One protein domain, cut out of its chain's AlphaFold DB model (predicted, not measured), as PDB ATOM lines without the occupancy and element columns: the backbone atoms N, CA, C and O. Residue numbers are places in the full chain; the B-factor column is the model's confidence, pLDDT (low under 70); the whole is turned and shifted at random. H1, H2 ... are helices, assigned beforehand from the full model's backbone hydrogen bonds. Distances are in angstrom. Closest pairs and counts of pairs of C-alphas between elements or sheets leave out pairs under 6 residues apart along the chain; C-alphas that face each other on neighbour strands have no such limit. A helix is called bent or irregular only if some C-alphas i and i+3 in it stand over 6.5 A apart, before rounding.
ATOM      1  N   HIS A   4      10.462  52.799 -34.846       90.75
ATOM      2  CA  HIS A   4      11.226  54.026 -34.627       90.75
ATOM      3  C   HIS A   4      10.318  55.194 -34.233       90.75
ATOM      4  O   HIS A   4      10.658  55.942 -33.321       90.75
ATOM      5  N   GLU A   5       9.145  55.313 -34.858       89.69
ATOM      6  CA  GLU A   5       8.158  56.344 -34.519       89.69
ATOM      7  C   GLU A   5       7.579  56.130 -33.114       89.69
ATOM      8  O   GLU A   5       7.449  57.081 -32.345       89.69
ATOM      9  N   LEU A   6       7.303  54.879 -32.730       90.12
ATOM     10  CA  LEU A   6       6.807  54.562 -31.388       90.12
ATOM     11  C   LEU A   6       7.839  54.838 -30.299       90.12
ATOM     12  O   LEU A   6       7.508  55.432 -29.273       90.12
ATOM     13  N   VAL A   7       9.090  54.442 -30.521       90.62
ATOM     14  CA  VAL A   7      10.179  54.697 -29.573       90.62
ATOM     15  C   VAL A   7      10.467  56.197 -29.479       90.62
ATOM     16  O   VAL A   7      10.723  56.688 -28.383       90.62
ATOM     17  N   ALA A   8      10.357  56.950 -30.577       91.75
ATOM     18  CA  ALA A   8      10.504  58.403 -30.551       91.75
ATOM     19  C   ALA A   8       9.400  59.097 -29.731       91.75
ATOM     20  O   ALA A   8       9.701  59.998 -28.951       91.75
ATOM     21  N   CYS A   9       8.139  58.668 -29.864       90.94
ATOM     22  CA  CYS A   9       7.011  59.289 -29.160       90.94
ATOM     23  C   CYS A   9       6.861  58.830 -27.702       90.94
ATOM     24  O   CYS A   9       6.557  59.637 -26.825       90.94
ATOM     25  N   TYR A  10       7.053  57.538 -27.435       90.88
ATOM     26  CA  TYR A  10       6.687  56.905 -26.162       90.88
ATOM     27  C   TYR A  10       7.848  56.176 -25.483       90.88
ATOM     28  O   TYR A  10       7.699  55.702 -24.358       90.88
ATOM     29  N   GLY A  11       9.024  56.103 -26.113       85.44
ATOM     30  CA  GLY A  11      10.184  55.405 -25.556       85.44
ATOM     31  C   GLY A  11      10.617  55.953 -24.196       85.44
ATOM     32  O   GLY A  11      10.976  55.173 -23.319       85.44
ATOM     33  N   ALA A  12      10.491  57.268 -23.977       87.19
ATOM     34  CA  ALA A  12      10.782  57.901 -22.686       87.19
ATOM     35  C   ALA A  12       9.807  57.487 -21.567       87.19
ATOM     36  O   ALA A  12      10.182  57.483 -20.399       87.19
ATOM     37  N   LEU A  13       8.572  57.112 -21.919       88.81
ATOM     38  CA  LEU A  13       7.587  56.571 -20.977       88.81
ATOM     39  C   LEU A  13       7.788  55.067 -20.739       88.81
ATOM     40  O   LEU A  13       7.208  54.504 -19.815       88.81
ATOM     41  N   GLY A  14       8.587  54.405 -21.582       90.56
ATOM     42  CA  GLY A  14       8.847  52.966 -21.531       90.56
ATOM     43  C   GLY A  14       7.673  52.091 -21.984       90.56
ATOM     44  O   GLY A  14       7.830  50.874 -22.049       90.56
ATOM     45  N   ALA A  15       6.521  52.688 -22.304       93.62
ATOM     46  CA  ALA A  15       5.310  51.992 -22.721       93.62
ATOM     47  C   ALA A  15       4.397  52.880 -23.582       93.62
ATOM     48  O   ALA A  15       4.345  54.097 -23.404       93.62
ATOM     49  N   HIS A  16       3.639  52.260 -24.485       93.56
ATOM     50  CA  HIS A  16       2.552  52.899 -25.222       93.56
ATOM     51  C   HIS A  16       1.290  53.007 -24.340       93.56
ATOM     52  O   HIS A  16       0.921  52.018 -23.701       93.56
ATOM     53  N   PRO A  17       0.577  54.154 -24.329       93.19
ATOM     54  CA  PRO A  17      -0.558  54.393 -23.427       93.19
ATOM     55  C   PRO A  17      -1.716  53.400 -23.596       93.19
ATOM     56  O   PRO A  17      -2.324  53.004 -22.608       93.19
ATOM     57  N   SER A  18      -2.003  52.974 -24.828       94.25
ATOM     58  CA  SER A  18      -3.078  52.008 -25.121       94.25
ATOM     59  C   SER A  18      -2.638  50.542 -25.089       94.25
ATOM     60  O   SER A  18      -3.487  49.666 -25.180       94.25
ATOM     61  N   TYR A  19      -1.331  50.271 -25.009       94.69
ATOM     62  CA  TYR A  19      -0.775  48.918 -25.110       94.69
ATOM     63  C   TYR A  19       0.288  48.730 -24.021       94.69
ATOM     64  O   TYR A  19       1.489  48.772 -24.314       94.69
ATOM     65  N   PRO A  20      -0.118  48.611 -22.746       95.62
ATOM     66  CA  PRO A  20       0.808  48.536 -21.626       95.62
ATOM     67  C   PRO A  20       1.668  47.269 -21.678       95.62
ATOM     68  O   PRO A  20       1.302  46.241 -22.243       95.62
ATOM     69  N   VAL A  21       2.828  47.320 -21.020       96.44
ATOM     70  CA  VAL A  21       3.762  46.180 -20.941       96.44
ATOM     71  C   VAL A  21       3.122  44.958 -20.263       96.44
ATOM     72  O   VAL A  21       3.521  43.832 -20.545       96.44
ATOM     73  N   SER A  22       2.143  45.158 -19.376       96.81
ATOM     74  CA  SER A  22       1.415  44.065 -18.717       96.81
ATOM     75  C   SER A  22       0.670  43.176 -19.712       96.81
ATOM     76  O   SER A  22       0.768  41.958 -19.602       96.81
ATOM     77  N   ASP A  23       0.021  43.765 -20.715       97.06
ATOM     78  CA  ASP A  23      -0.728  43.024 -21.736       97.06
ATOM     79  C   ASP A  23       0.229  42.215 -22.618       97.06
ATOM     80  O   ASP A  23       0.016  41.033 -22.874       97.06
ATOM     81  N   TRP A  24       1.368  42.812 -22.988       97.44
ATOM     82  CA  TRP A  24       2.437  42.085 -23.675       97.44
ATOM     83  C   TRP A  24       2.964  40.909 -22.844       97.44
ATOM     84  O   TRP A  24       3.177  39.821 -23.377       97.44
ATOM     85  N   LYS A  25       3.170  41.102 -21.535       97.88
ATOM     86  CA  LYS A  25       3.611  40.024 -20.638       97.88
ATOM     87  C   LYS A  25       2.577  38.908 -20.548       97.88
ATOM     88  O   LYS A  25       2.975  37.748 -20.510       97.88
ATOM     89  N   GLU A  26       1.287  39.239 -20.521       98.00
ATOM     90  CA  GLU A  26       0.211  38.247 -20.564       98.00
ATOM     91  C   GLU A  26       0.262  37.443 -21.867       98.00
ATOM     92  O   GLU A  26       0.231  36.213 -21.828       98.00
ATOM     93  N   ASP A  27       0.413  38.102 -23.016       97.56
ATOM     94  CA  ASP A  27       0.503  37.420 -24.307       97.56
ATOM     95  C   ASP A  27       1.748  36.525 -24.411       97.56
ATOM     96  O   ASP A  27       1.677  35.444 -24.994       97.56
ATOM     97  N   VAL A  28       2.878  36.933 -23.827       97.75
ATOM     98  CA  VAL A  28       4.084  36.091 -23.744       97.75
ATOM     99  C   VAL A  28       3.848  34.888 -22.830       97.75
ATOM    100  O   VAL A  28       4.190  33.768 -23.198       97.75
ATOM    101  N   ALA A  29       3.247  35.096 -21.655       98.06
ATOM    102  CA  ALA A  29       2.981  34.030 -20.687       98.06
ATOM    103  C   ALA A  29       1.975  32.992 -21.205       98.06
ATOM    104  O   ALA A  29       2.038  31.830 -20.814       98.06
ATOM    105  N   ASN A  30       1.064  33.406 -22.086       97.94
ATOM    106  CA  ASN A  30       0.088  32.535 -22.737       97.94
ATOM    107  C   ASN A  30       0.564  32.005 -24.106       97.94
ATOM    108  O   ASN A  30      -0.262  31.512 -24.873       97.94
ATOM    109  N   ASP A  31       1.851  32.146 -24.452       97.50
ATOM    110  CA  ASP A  31       2.431  31.733 -25.744       97.50
ATOM    111  C   ASP A  31       1.739  32.343 -26.990       97.50
ATOM    112  O   ASP A  31       1.921  31.877 -28.118       97.50
ATOM    113  N   ARG A  32       0.976  33.434 -26.831       96.94
ATOM    114  CA  ARG A  32       0.304  34.146 -27.937       96.94
ATOM    115  C   ARG A  32       1.283  34.962 -28.774       96.94
ATOM    116  O   ARG A  32       1.029  35.224 -29.950       96.94
ATOM    117  N   THR A  33       2.405  35.374 -28.186       96.44
ATOM    118  CA  THR A  33       3.461  36.102 -28.888       96.44
ATOM    119  C   THR A  33       4.852  35.726 -28.394       96.44
ATOM    120  O   THR A  33       5.067  35.432 -27.223       96.44
ATOM    121  N   ARG A  34       5.825  35.800 -29.305       96.62
ATOM    122  CA  ARG A  34       7.268  35.766 -29.005       96.62
ATOM    123  C   ARG A  34       7.974  37.061 -29.413       96.62
ATOM    124  O   ARG A  34       9.198  37.140 -29.386       96.62
ATOM    125  N   LEU A  35       7.205  38.062 -29.844       96.38
ATOM    126  CA  LEU A  35       7.729  39.357 -30.260       96.38
ATOM    127  C   LEU A  35       8.231  40.142 -29.043       96.38
ATOM    128  O   LEU A  35       7.630  40.088 -27.970       96.38
ATOM    129  N   GLY A  36       9.293  40.929 -29.228       95.50
ATOM    130  CA  GLY A  36       9.675  41.951 -28.252       95.50
ATOM    131  C   GLY A  36       8.587  43.024 -28.122       95.50
ATOM    132  O   GLY A  36       7.833  43.251 -29.066       95.50
ATOM    133  N   TYR A  37       8.525  43.707 -26.974       96.25
ATOM    134  CA  TYR A  37       7.430  44.626 -26.630       96.25
ATOM    135  C   TYR A  37       7.061  45.615 -27.749       96.25
ATOM    136  O   TYR A  37       5.919  45.629 -28.197       96.25
ATOM    137  N   TRP A  38       8.017  46.387 -28.278       95.06
ATOM    138  CA  TRP A  38       7.714  47.377 -29.322       95.06
ATOM    139  C   TRP A  38       7.275  46.757 -30.656       95.06
ATOM    140  O   TRP A  38       6.451  47.344 -31.351       95.06
ATOM    141  N   PHE A  39       7.756  45.555 -30.996       95.19
ATOM    142  CA  PHE A  39       7.265  44.807 -32.163       95.19
ATOM    143  C   PHE A  39       5.829  44.325 -31.950       95.19
ATOM    144  O   PHE A  39       5.017  44.368 -32.871       95.19
ATOM    145  N   TRP A  40       5.507  43.885 -30.733       96.00
ATOM    146  CA  TRP A  40       4.142  43.536 -30.360       96.00
ATOM    147  C   TRP A  40       3.220  44.760 -30.448       96.00
ATOM    148  O   TRP A  40       2.177  44.651 -31.079       96.00
ATOM    149  N   VAL A  41       3.626  45.935 -29.948       95.56
ATOM    150  CA  VAL A  41       2.831  47.175 -30.069       95.56
ATOM    151  C   VAL A  41       2.560  47.533 -31.534       95.56
ATOM    152  O   VAL A  41       1.416  47.825 -31.872       95.56
ATOM    153  N   VAL A  42       3.565  47.461 -32.420       94.69
ATOM    154  CA  VAL A  42       3.356  47.701 -33.864       94.69
ATOM    155  C   VAL A  42       2.287  46.771 -34.426       94.69
ATOM    156  O   VAL A  42       1.369  47.240 -35.088       94.69
ATOM    157  N   ARG A  43       2.362  45.475 -34.107       93.81
ATOM    158  CA  ARG A  43       1.373  44.488 -34.551       93.81
ATOM    159  C   ARG A  43      -0.033  44.758 -34.003       93.81
ATOM    160  O   ARG A  43      -1.002  44.474 -34.691       93.81
ATOM    161  N   GLN A  44      -0.168  45.288 -32.786       93.81
ATOM    162  CA  GLN A  44      -1.484  45.649 -32.240       93.81
ATOM    163  C   GLN A  44      -2.077  46.895 -32.914       93.81
ATOM    164  O   GLN A  44      -3.294  47.006 -33.041       93.81
ATOM    165  N   MET A  45      -1.228  47.836 -33.334       91.44
ATOM    166  CA  MET A  45      -1.644  49.054 -34.040       91.44
ATOM    167  C   MET A  45      -1.941  48.821 -35.519       91.44
ATOM    168  O   MET A  45      -2.670  49.607 -36.120       91.44
ATOM    169  N   ASP A  46      -1.349  47.778 -36.092       89.94
ATOM    170  CA  ASP A  46      -1.482  47.411 -37.496       89.94
ATOM    171  C   ASP A  46      -1.564  45.881 -37.641       89.94
ATOM    172  O   ASP A  46      -0.590  45.224 -38.017       89.94
TER     173      ASP A  46
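What this domain is: This is residues 4 to 46 of the 49 residues of an uncharacterized protein of Methylobacterium sp. AMS5 (UniProt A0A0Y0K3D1). Three short helices make an open, elongated arrangement with few contacts: H1 is at one end, H2 lies toward the other, and the chain folds back after H2 to bring H3 between them, crosswise to H2. The printed part has 43 residues with three named helices, H1, H2 and H3 in chain order, and no named strand; the class is all helix. It is compact, with a radius of gyration of the C-alphas of 10.0 A and spans of 29 by 18 by 14 A.

How they stand to each other: H1, residues 4 to 13, is close to but not clearly touching H3, residues 37 to 45; their closest C-alphas, of Leu 6 and Trp 38, are 7.5 A apart. They run opposite ways at a steep tilt of 64 degrees. H3 only just touches H2, residues 21 to 29, with 3 pairs of C-alphas within 8 A, the closest being Trp 24 and Tyr 37 at 6.3 A; they stand about perpendicular, at 82 degrees. H1 and H2 are apart. Every O i to N i+4 pair is within hydrogen-bond range in H2 and H3, and 4 of 6 in H1.

Where its parts are: H1 measures 14.4 A from C-alpha 4 at (11.226, 54.026, -34.627) to C-alpha 13, and is irregular: C-alphas 9 and 12 are 7.6 A apart. H2 measures 12.2 A and H3 12.5 A, ending with C-alpha 45 at (-1.644, 49.054, -34.040).

The domain as a whole: The C-alphas farthest apart, of Ala 8 and Asn 30, are 29.0 A apart. The printed part has no cut, both links are short, and no printed residue is under 70 in pLDDT.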